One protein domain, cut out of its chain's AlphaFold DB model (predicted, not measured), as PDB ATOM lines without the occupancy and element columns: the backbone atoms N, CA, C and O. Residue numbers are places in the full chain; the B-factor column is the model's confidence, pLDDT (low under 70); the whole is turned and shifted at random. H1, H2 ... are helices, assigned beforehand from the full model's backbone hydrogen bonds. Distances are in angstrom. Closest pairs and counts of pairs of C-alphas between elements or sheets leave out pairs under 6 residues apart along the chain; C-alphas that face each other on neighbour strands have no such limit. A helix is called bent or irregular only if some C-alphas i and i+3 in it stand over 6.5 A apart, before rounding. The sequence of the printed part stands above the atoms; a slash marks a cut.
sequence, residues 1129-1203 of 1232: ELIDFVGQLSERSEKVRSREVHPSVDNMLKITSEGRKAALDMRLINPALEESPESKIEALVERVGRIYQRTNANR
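AT A GLANCE: This is residues 1129 to 1203 of the 1232 residues of the protein "Helicase ATP-binding domain-containing protein" of Acidobacteria bacterium (UniProt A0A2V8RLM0). A helical hairpin of H1 and H2, side by side and running opposite ways, is joined by a long looping stretch to a third helix, H3, which forms an arm: residues 1187 to 1203, of which 1187 to 1202 belong to H3, stick out from the rest and make much of the length. The printed part has 75 residues with three named helices, H1, H2 and H3 in that order along the chain, and no named strand. The class is all helix, with 47 of the 75 residues in named helices. The whole is extended, with a radius of gyration of the C-alphas of 17.7 A, and its C-alphas span 60 by 22 by 17 A along their three main axes.

IN THESE COORDINATES: The printed part begins with H1, residues 1129 to 1145, 24.7 A from first to last C-alpha; C-alpha 1129 is at (363.413, 452.425, 345.719). After 10 residues comes H2, residues 1156 to 1166, 15.2 A long, with C-alpha 1156 at (356.723, 472.236, 347.486). Residues 1167 to 1183 hold no named element. H3, residues 1184 to 1202, is the longest helix by residues and measures 27.1 A; its last C-alpha, 1202, is at (397.710, 458.215, 366.372). H3 is irregular, with C-alphas 1198 and 1201 standing 7.7 A apart, and it has a kink of 29 degrees near residue 1196.

HOW THE PARTS SIT: H1 and H2 touch, with 9 pairs of C-alphas within 8 A. Their closest C-alphas are those of Leu 1137 and Ile 1159, 6.2 A apart, and their centres are 10.1 A apart. They run opposite ways at a shallow tilt of 2 degrees and form a helical hairpin. H3 touches no helix: it is apart from H1 and apart from H2. In H1 and H2 every O i to N i+4 pair is within hydrogen-bond range, while in H3 13 of 15 are.

THE WHOLE: The outline is a rod, and the two C-alphas farthest apart, those of Glu 1148 and Ala 1201, are 60.6 A apart. Without residues 1187 to 1203, which stand free, the body has 58 residues and spans 38 by 18 by 17 A, with a radius of gyration of 12.6 A. The link from H1 to H2 is short, and the link from H2 to H3, with 17 residues between them, is long. The printed part has no cut. The mean pLDDT of the printed part is 83.8, and no printed residue is under 70.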
ATOM      1  N   GLU A1129     364.417 451.841 344.821       82.44
ATOM      2  CA  GLU A1129     363.413 452.425 345.719       82.44
ATOM      3  C   GLU A1129     363.465 453.960 345.767       82.44
ATOM      4  O   GLU A1129     362.430 454.633 345.823       82.44
ATOM      5  N   LEU A1130     364.673 454.537 345.760       84.69
ATOM      6  CA  LEU A1130     364.857 455.986 345.755       84.69
ATOM      7  C   LEU A1130     364.443 456.581 344.407       84.69
ATOM      8  O   LEU A1130     363.832 457.651 344.381       84.69
ATOM      9  N   ILE A1131     364.761 455.905 343.300       85.19
ATOM     10  CA  ILE A1131     364.374 456.328 341.947       85.19
ATOM     11  C   ILE A1131     362.846 456.380 341.835       85.19
ATOM     12  O   ILE A1131     362.296 457.413 341.440       85.19
ATOM     13  N   ASP A1132     362.163 455.322 342.269       85.81
ATOM     14  CA  ASP A1132     360.702 455.237 342.247       85.81
ATOM     15  C   ASP A1132     360.052 456.317 343.119       85.81
ATOM     16  O   ASP A1132     359.110 457.001 342.699       85.81
ATOM     17  N   PHE A1133     360.582 456.540 344.326       86.94
ATOM     18  CA  PHE A1133     360.062 457.571 345.221       86.94
ATOM     19  C   PHE A1133     360.244 458.985 344.654       86.94
ATOM     20  O   PHE A1133     359.338 459.814 344.754       86.94
ATOM     21  N   VAL A1134     361.381 459.274 344.013       85.00
ATOM     22  CA  VAL A1134     361.598 460.557 343.321       85.00
ATOM     23  C   VAL A1134     360.598 460.737 342.172       85.00
ATOM     24  O   VAL A1134     360.072 461.841 342.002       85.00
ATOM     25  N   GLY A1135     360.256 459.666 341.448       84.06
ATOM     26  CA  GLY A1135     359.173 459.670 340.461       84.06
ATOM     27  C   GLY A1135     357.832 460.119 341.059       84.06
ATOM     28  O   GLY A1135     357.193 461.038 340.544       84.06
ATOM     29  N   GLN A1136     357.451 459.573 342.218       87.62
ATOM     30  CA  GLN A1136     356.220 459.971 342.922       87.62
ATOM     31  C   GLN A1136     356.245 461.437 343.389       87.62
ATOM     32  O   GLN A1136     355.226 462.136 343.342       87.62
ATOM     33  N   LEU A1137     357.399 461.936 343.845       87.31
ATOM     34  CA  LEU A1137     357.560 463.346 344.221       87.31
ATOM     35  C   LEU A1137     357.365 464.284 343.020       87.31
ATOM     36  O   LEU A1137     356.797 465.369 343.185       87.31
ATOM     37  N   SER A1138     357.782 463.858 341.825       77.88
ATOM     38  CA  SER A1138     357.568 464.589 340.573       77.88
ATOM     39  C   SER A1138     356.076 464.747 340.263       77.88
ATOM     40  O   SER A1138     355.609 465.870 340.062       77.88
ATOM     41  N   GLU A1139     355.294 463.666 340.325       83.19
ATOM     42  CA  GLU A1139     353.838 463.725 340.107       83.19
ATOM     43  C   GLU A1139     353.130 464.621 341.135       83.19
ATOM     44  O   GLU A1139     352.251 465.421 340.801       83.19
ATOM     45  N   ARG A1140     353.529 464.531 342.409       84.94
ATOM     46  CA  ARG A1140     352.985 465.388 343.475       84.94
ATOM     47  C   ARG A1140     353.297 466.865 343.234       84.94
ATOM     48  O   ARG A1140     352.438 467.720 343.451       84.94
ATOM     49  N   SER A1141     354.502 467.172 342.759       79.50
ATOM     50  CA  SER A1141     354.919 468.533 342.404       79.50
ATOM     51  C   SER A1141     354.061 469.109 341.275       79.50
ATOM     52  O   SER A1141     353.642 470.268 341.354       79.50
ATOM     53  N   GLU A1142     353.733 468.306 340.260       77.88
ATOM     54  CA  GLU A1142     352.840 468.718 339.173       77.88
ATOM     55  C   GLU A1142     351.431 469.030 339.676       77.88
ATOM     56  O   GLU A1142     350.945 470.130 339.418       77.88
ATOM     57  N   LYS A1143     350.839 468.152 340.495       79.56
ATOM     58  CA  LYS A1143     349.512 468.373 341.104       79.56
ATOM     59  C   LYS A1143     349.448 469.640 341.964       79.56
ATOM     60  O   LYS A1143     348.450 470.363 341.969       79.56
ATOM     61  N   VAL A1144     350.524 469.953 342.690       79.56
ATOM     62  CA  VAL A1144     350.631 471.204 343.463       79.56
ATOM     63  C   VAL A1144     350.734 472.422 342.533       79.56
ATOM     64  O   VAL A1144     350.152 473.471 342.821       79.56
ATOM     65  N   ARG A1145     351.449 472.315 341.405       73.44
ATOM     66  CA  ARG A1145     351.593 473.409 340.425       73.44
ATOM     67  C   ARG A1145     350.323 473.662 339.619       73.44
ATOM     68  O   ARG A1145     350.008 474.829 339.388       73.44
ATOM     69  N   SER A1146     349.604 472.611 339.226       74.88
ATOM     70  CA  SER A1146     348.311 472.705 338.539       74.88
ATOM     71  C   SER A1146     347.175 473.144 339.469       74.88
ATOM     72  O   SER A1146     346.083 473.448 338.998       74.88
ATOM     73  N   ARG A1147     347.452 473.270 340.779       72.50
ATOM     74  CA  ARG A1147     346.485 473.598 341.842       72.50
ATOM     75  C   ARG A1147     345.382 472.548 342.008       72.50
ATOM     76  O   ARG A1147     344.341 472.855 342.578       72.50
ATOM     77  N   GLU A1148     345.633 471.315 341.580       76.62
ATOM     78  CA  GLU A1148     344.764 470.163 341.851       76.62
ATOM     79  C   GLU A1148     344.769 469.773 343.336       76.62
ATOM     80  O   GLU A1148     343.812 469.180 343.830       76.62
ATOM     81  N   VAL A1149     345.835 470.123 344.067       80.00
ATOM     82  CA  VAL A1149     345.978 469.844 345.502       80.00
ATOM     83  C   VAL A1149     346.139 471.141 346.290       80.00
ATOM     84  O   VAL A1149     346.945 472.012 345.954       80.00
ATOM     85  N   HIS A1150     345.382 471.263 347.382       70.69
ATOM     86  CA  HIS A1150     345.453 472.421 348.266       70.69
ATOM     87  C   HIS A1150     346.799 472.464 349.034       70.69
ATOM     88  O   HIS A1150     347.199 471.439 349.596       70.69
ATOM     89  N   PRO A1151     347.467 473.633 349.176       71.25
ATOM     90  CA  PRO A1151     348.791 473.759 349.813       71.25
ATOM     91  C   PRO A1151     348.918 473.251 351.262       71.25
ATOM     92  O   PRO A1151     350.029 473.058 351.765       71.25
ATOM     93  N   SER A1152     347.794 473.087 351.967       74.19
ATOM     94  CA  SER A1152     347.762 472.522 353.324       74.19
ATOM     95  C   SER A1152     347.864 470.995 353.352       74.19
ATOM     96  O   SER A1152     348.251 470.445 354.377       74.19
ATOM     97  N   VAL A1153     347.499 470.320 352.259       78.62
ATOM     98  CA  VAL A1153     347.574 468.858 352.117       78.62
ATOM     99  C   VAL A1153     348.967 468.468 351.630       78.62
ATOM    100  O   VAL A1153     349.639 467.625 352.234       78.62
ATOM    101  N   ASP A1154     349.431 469.143 350.579       80.56
ATOM    102  CA  ASP A1154     350.773 468.973 350.039       80.56
ATOM    103  C   ASP A1154     351.314 470.289 349.476       80.56
ATOM    104  O   ASP A1154     350.560 471.132 348.994       80.56
ATOM    105  N   ASN A1155     352.626 470.495 349.566       85.31
ATOM    106  CA  ASN A1155     353.276 471.700 349.058       85.31
ATOM    107  C   ASN A1155     354.749 471.451 348.722       85.31
ATOM    108  O   ASN A1155     355.371 470.500 349.191       85.31
ATOM    109  N   MET A1156     355.340 472.370 347.954       81.06
ATOM    110  CA  MET A1156     356.723 472.236 347.486       81.06
ATOM    111  C   MET A1156     357.758 472.108 348.613       81.06
ATOM    112  O   MET A1156     358.766 471.431 348.423       81.06
ATOM    113  N   LEU A1157     357.537 472.725 349.781       80.38
ATOM    114  CA  LEU A1157     358.466 472.612 350.913       80.38
ATOM    115  C   LEU A1157     358.440 471.205 351.515       80.38
ATOM    116  O   LEU A1157     359.500 470.656 351.812       80.38
ATOM    117  N   LYS A1158     357.247 470.614 351.656       84.25
ATOM    118  CA  LYS A1158     357.069 469.234 352.117       84.25
ATOM    119  C   LYS A1158     357.720 468.246 351.147       84.25
ATOM    120  O   LYS A1158     358.571 467.477 351.578       84.25
ATOM    121  N   ILE A1159     357.419 468.359 349.851       86.31
ATOM    122  CA  ILE A1159     357.999 467.525 348.780       86.31
ATOM    123  C   ILE A1159     359.533 467.603 348.795       86.31
ATOM    124  O   ILE A1159     360.210 466.581 348.837       86.31
ATOM    125  N   THR A1160     360.098 468.815 348.850       82.12
ATOM    126  CA  THR A1160     361.561 469.003 348.884       82.12
ATOM    127  C   THR A1160     362.177 468.442 350.172       82.12
ATOM    128  O   THR A1160     363.264 467.865 350.149       82.12
ATOM    129  N   SER A1161     361.501 468.594 351.316       84.75
ATOM    130  CA  SER A1161     361.975 468.040 352.588       84.75
ATOM    131  C   SER A1161     361.954 466.512 352.599       84.75
ATOM    132  O   SER A1161     362.852 465.917 353.189       84.75
ATOM    133  N   GLU A1162     360.942 465.886 352.001       87.44
ATOM    134  CA  GLU A1162     360.843 464.430 351.865       87.44
ATOM    135  C   GLU A1162     361.904 463.912 350.889       87.44
ATOM    136  O   GLU A1162     362.649 463.003 351.242       87.44
ATOM    137  N   GLY A1163     362.100 464.572 349.744       86.88
ATOM    138  CA  GLY A1163     363.184 464.241 348.814       86.88
ATOM    139  C   GLY A1163     364.572 464.301 349.463       86.88
ATOM    140  O   GLY A1163     365.378 463.392 349.288       86.88
ATOM    141  N   ARG A1164     364.848 465.318 350.298       85.81
ATOM    142  CA  ARG A1164     366.120 465.411 351.047       85.81
ATOM    143  C   ARG A1164     366.318 464.272 352.048       85.81
ATOM    144  O   ARG A1164     367.452 463.839 352.226       85.81
ATOM    145  N   LYS A1165     365.250 463.826 352.717       87.06
ATOM    146  CA  LYS A1165     365.297 462.696 353.656       87.06
ATOM    147  C   LYS A1165     365.546 461.385 352.914       87.06
ATOM    148  O   LYS A1165     366.497 460.696 353.252       87.06
ATOM    149  N   ALA A1166     364.763 461.119 351.869       86.75
ATOM    150  CA  ALA A1166     364.903 459.948 351.006       86.75
ATOM    151  C   ALA A1166     366.318 459.827 350.422       86.75
ATOM    152  O   ALA A1166     366.930 458.767 350.471       86.75
ATOM    153  N   ALA A1167     366.881 460.943 349.949       84.44
ATOM    154  CA  ALA A1167     368.228 460.984 349.388       84.44
ATOM    155  C   ALA A1167     369.356 460.794 350.420       84.44
ATOM    156  O   ALA A1167     370.511 460.655 350.008       84.44
ATOM    157  N   LEU A1168     369.070 460.880 351.726       85.56
ATOM    158  CA  LEU A1168     370.007 460.503 352.788       85.56
ATOM    159  C   LEU A1168     369.851 459.013 353.110       85.56
ATOM    160  O   LEU A1168     370.841 458.288 353.076       85.56
ATOM    161  N   ASP A1169     368.620 458.591 353.399       86.19
ATOM    162  CA  ASP A1169     368.241 457.203 353.660       86.19
ATOM    163  C   ASP A1169     366.712 457.047 353.523       86.19
ATOM    164  O   ASP A1169     365.945 457.818 354.115       86.19
ATOM    165  N   MET A1170     366.250 456.043 352.770       86.19
ATOM    166  CA  MET A1170     364.818 455.780 352.555       86.19
ATOM    167  C   MET A1170     364.066 455.435 353.849       86.19
ATOM    168  O   MET A1170     362.869 455.722 353.962       86.19
ATOM    169  N   ARG A1171     364.763 454.948 354.884       86.31
ATOM    170  CA  ARG A1171     364.188 454.675 356.212       86.31
ATOM    171  C   ARG A1171     363.681 455.933 356.920       86.31
ATOM    172  O   ARG A1171     362.826 455.853 357.798       86.31
ATOM    173  N   LEU A1172     364.146 457.120 356.517       86.19
ATOM    174  CA  LEU A1172     363.628 458.402 357.018       86.19
ATOM    175  C   LEU A1172     362.249 458.765 356.446       86.19
ATOM    176  O   LEU A1172     361.598 459.679 356.966       86.19
ATOM    177  N   ILE A1173     361.828 458.087 355.376       86.94
ATOM    178  CA  ILE A1173     360.480 458.164 354.807       86.94
ATOM    179  C   ILE A1173     359.636 456.999 355.308       86.94
ATOM    180  O   ILE A1173     358.540 457.222 355.821       86.94
ATOM    181  N   ASN A1174     360.159 455.777 355.202       84.56
ATOM    182  CA  ASN A1174     359.492 454.572 355.669       84.56
ATOM    183  C   ASN A1174     360.419 453.763 356.593       84.56
ATOM    184  O   ASN A1174     361.250 453.004 356.096       84.56
ATOM    185  N   PRO A1175     360.253 453.869 357.925       84.31
ATOM    186  CA  PRO A1175     361.093 453.164 358.895       84.31
ATOM    187  C   PRO A1175     361.043 451.632 358.814       84.31
ATOM    188  O   PRO A1175     361.863 450.983 359.454       84.31
ATOM    189  N   ALA A1176     360.078 451.056 358.089       82.44
ATOM    190  CA  ALA A1176     359.932 449.611 357.929       82.44
ATOM    191  C   ALA A1176     360.783 449.023 356.787       82.44
ATOM    192  O   ALA A1176     360.787 447.808 356.619       82.44
ATOM    193  N   LEU A1177     361.458 449.859 355.989       82.25
ATOM    194  CA  LEU A1177     362.366 449.390 354.940       82.25
ATOM    195  C   LEU A1177     363.640 448.787 355.542       82.25
ATOM    196  O   LEU A1177     364.132 449.254 356.574       82.25
ATOM    197  N   GLU A1178     364.177 447.765 354.875       78.94
ATOM    198  CA  GLU A1178     365.463 447.173 355.240       78.94
ATOM    199  C   GLU A1178     366.621 448.142 354.968       78.94
ATOM    200  O   GLU A1178     366.507 449.129 354.237       78.94
ATOM    201  N   GLU A1179     367.757 447.890 355.614       74.12
ATOM    202  CA  GLU A1179     368.955 448.694 355.417       74.12
ATOM    203  C   GLU A1179     369.562 448.417 354.039       74.12
ATOM    204  O   GLU A1179     370.001 447.306 353.748       74.12
ATOM    205  N   SER A1180     369.595 449.444 353.187       75.75
ATOM    206  CA  SER A1180     370.218 449.336 351.872       75.75
ATOM    207  C   SER A1180     371.744 449.477 351.985       75.75
ATOM    208  O   SER A1180     372.221 450.504 352.494       75.75
ATOM    209  N   PRO A1181     372.527 448.518 351.449       73.62
ATOM    210  CA  PRO A1181     373.985 448.627 351.391       73.62
ATOM    211  C   PRO A1181     374.457 449.767 350.473       73.62
ATOM    212  O   PRO A1181     375.593 450.219 350.574       73.62
ATOM    213  N   GLU A1182     373.576 450.272 349.606       75.00
ATOM    214  CA  GLU A1182     373.831 451.399 348.704       75.00
ATOM    215  C   GLU A1182     373.376 452.744 349.303       75.00
ATOM    216  O   GLU A1182     373.244 453.744 348.601       75.00
ATOM    217  N   SER A1183     373.113 452.811 350.612       81.50
ATOM    218  CA  SER A1183     372.747 454.065 351.273       81.50
ATOM    219  C   SER A1183     373.964 454.964 351.537       81.50
ATOM    220  O   SER A1183     375.097 454.514 351.732       81.50
ATOM    221  N   LYS A1184     373.738 456.285 351.621       87.25
ATOM    222  CA  LYS A1184     374.799 457.237 352.010       87.25
ATOM    223  C   LYS A1184     375.267 457.039 353.449       87.25
ATOM    224  O   LYS A1184     376.405 457.385 353.759       87.25
ATOM    225  N   ILE A1185     374.389 456.537 354.319       87.12
ATOM    226  CA  ILE A1185     374.714 456.245 355.716       87.12
ATOM    227  C   ILE A1185     375.686 455.070 355.787       87.12
ATOM    228  O   ILE A1185     376.710 455.197 356.452       87.12
ATOM    229  N   GLU A1186     375.444 453.992 355.042       85.94
ATOM    230  CA  GLU A1186     376.341 452.832 355.046       85.94
ATOM    231  C   GLU A1186     377.718 453.184 354.468       85.94
ATOM    232  O   GLU A1186     378.750 452.958 355.102       85.94
ATOM    233  N   ALA A1187     377.743 453.890 353.331       88.31
ATOM    234  CA  ALA A1187     378.985 454.397 352.745       88.31
ATOM    235  C   ALA A1187     379.764 455.328 353.700       88.31
ATOM    236  O   ALA A1187     380.999 455.379 353.666       88.31
ATOM    237  N   LEU A1188     379.063 456.084 354.557       90.50
ATOM    238  CA  LEU A1188     379.676 456.900 355.606       90.50
ATOM    239  C   LEU A1188     380.249 456.024 356.727       90.50
ATOM    240  O   LEU A1188     381.404 456.227 357.106       90.50
ATOM    241  N   VAL A1189     379.470 455.072 357.251       90.19
ATOM    242  CA  VAL A1189     379.859 454.177 358.355       90.19
ATOM    243  C   VAL A1189     381.099 453.371 357.984       90.19
ATOM    244  O   VAL A1189     382.087 453.401 358.723       90.19
ATOM    245  N   GLU A1190     381.101 452.737 356.811       90.06
ATOM    246  CA  GLU A1190     382.238 451.957 356.319       90.06
ATOM    247  C   GLU A1190     383.515 452.812 356.281       90.06
ATOM    248  O   GLU A1190     384.593 452.411 356.734       90.06
ATOM    249  N   ARG A1191     383.397 454.045 355.779       90.25
ATOM    250  CA  ARG A1191     384.534 454.950 355.607       90.25
ATOM    251  C   ARG A1191     385.044 455.502 356.933       90.25
ATOM    252  O   ARG A1191     386.261 455.573 357.116       90.25
ATOM    253  N   VAL A1192     384.151 455.842 357.861       92.62
ATOM    254  CA  VAL A1192     384.501 456.252 359.230       92.62
ATOM    255  C   VAL A1192     385.221 455.117 359.957       92.62
ATOM    256  O   VAL A1192     386.261 455.358 360.575       92.62
ATOM    257  N   GLY A1193     384.731 453.880 359.830       92.81
ATOM    258  CA  GLY A1193     385.375 452.687 360.384       92.81
ATOM    259  C   GLY A1193     386.769 452.458 359.798       92.81
ATOM    260  O   GLY A1193     387.743 452.292 360.536       92.81
ATOM    261  N   ARG A1194     386.904 452.551 358.471       91.38
ATOM    262  CA  ARG A1194     388.192 452.423 357.774       91.38
ATOM    263  C   ARG A1194     389.195 453.500 358.201       91.38
ATOM    264  O   ARG A1194     390.366 453.197 358.435       91.38
ATOM    265  N   ILE A1195     388.765 454.759 358.315       89.69
ATOM    266  CA  ILE A1195     389.624 455.870 358.759       89.69
ATOM    267  C   ILE A1195     390.005 455.700 360.230       89.69
ATOM    268  O   ILE A1195     391.168 455.917 360.578       89.69
ATOM    269  N   TYR A1196     389.070 455.270 361.079       91.06
ATOM    270  CA  TYR A1196     389.330 454.986 362.488       91.06
ATOM    271  C   TYR A1196     390.429 453.932 362.635       91.06
ATOM    272  O   TYR A1196     391.447 454.194 363.268       91.06
ATOM    273  N   GLN A1197     390.283 452.785 361.964       92.81
ATOM    274  CA  GLN A1197     391.278 451.711 361.996       92.81
ATOM    275  C   GLN A1197     392.646 452.195 361.503       92.81
ATOM    276  O   GLN A1197     393.659 451.983 362.169       92.81
ATOM    277  N   ARG A1198     392.677 452.921 360.377       89.56
ATOM    278  CA  ARG A1198     393.911 453.486 359.809       89.56
ATOM    279  C   ARG A1198     394.595 454.499 360.736       89.56
ATOM    280  O   ARG A1198     395.816 454.620 360.701       89.56
ATOM    281  N   THR A1199     393.836 455.259 361.526       89.69
ATOM    282  CA  THR A1199     394.359 456.347 362.375       89.69
ATOM    283  C   THR A1199     394.437 455.990 363.861       89.69
ATOM    284  O   THR A1199     394.839 456.831 364.668       89.69
ATOM    285  N   ASN A1200     394.131 454.738 364.225       88.81
ATOM    286  CA  ASN A1200     394.053 454.266 365.609       88.81
ATOM    287  C   ASN A1200     395.371 454.461 366.380       88.81
ATOM    288  O   ASN A1200     395.364 454.959 367.504       88.81
ATOM    289  N   ALA A1201     396.514 454.174 365.743       87.06
ATOM    290  CA  ALA A1201     397.841 454.357 366.345       87.06
ATOM    291  C   ALA A1201     398.108 455.807 366.799       87.06
ATOM    292  O   ALA A1201     398.776 456.027 367.805       87.06
ATOM    293  N   ASN A1202     397.531 456.788 366.097       87.75
ATOM    294  CA  ASN A1202     397.710 458.215 366.372       87.75
ATOM    295  C   ASN A1202     396.501 458.837 367.092       87.75
ATOM    296  O   ASN A1202     396.450 460.057 367.233       87.75
ATOM    297  N   ARG A1203     395.516 458.023 367.509       88.12
ATOM    298  CA  ARG A1203     394.246 458.472 368.109       88.12
ATOM    299  C   ARG A1203     393.564 459.577 367.290       88.12
ATOM    300  O   ARG A1203     393.178 460.615 367.824       88.12
TER     301      ARG A1203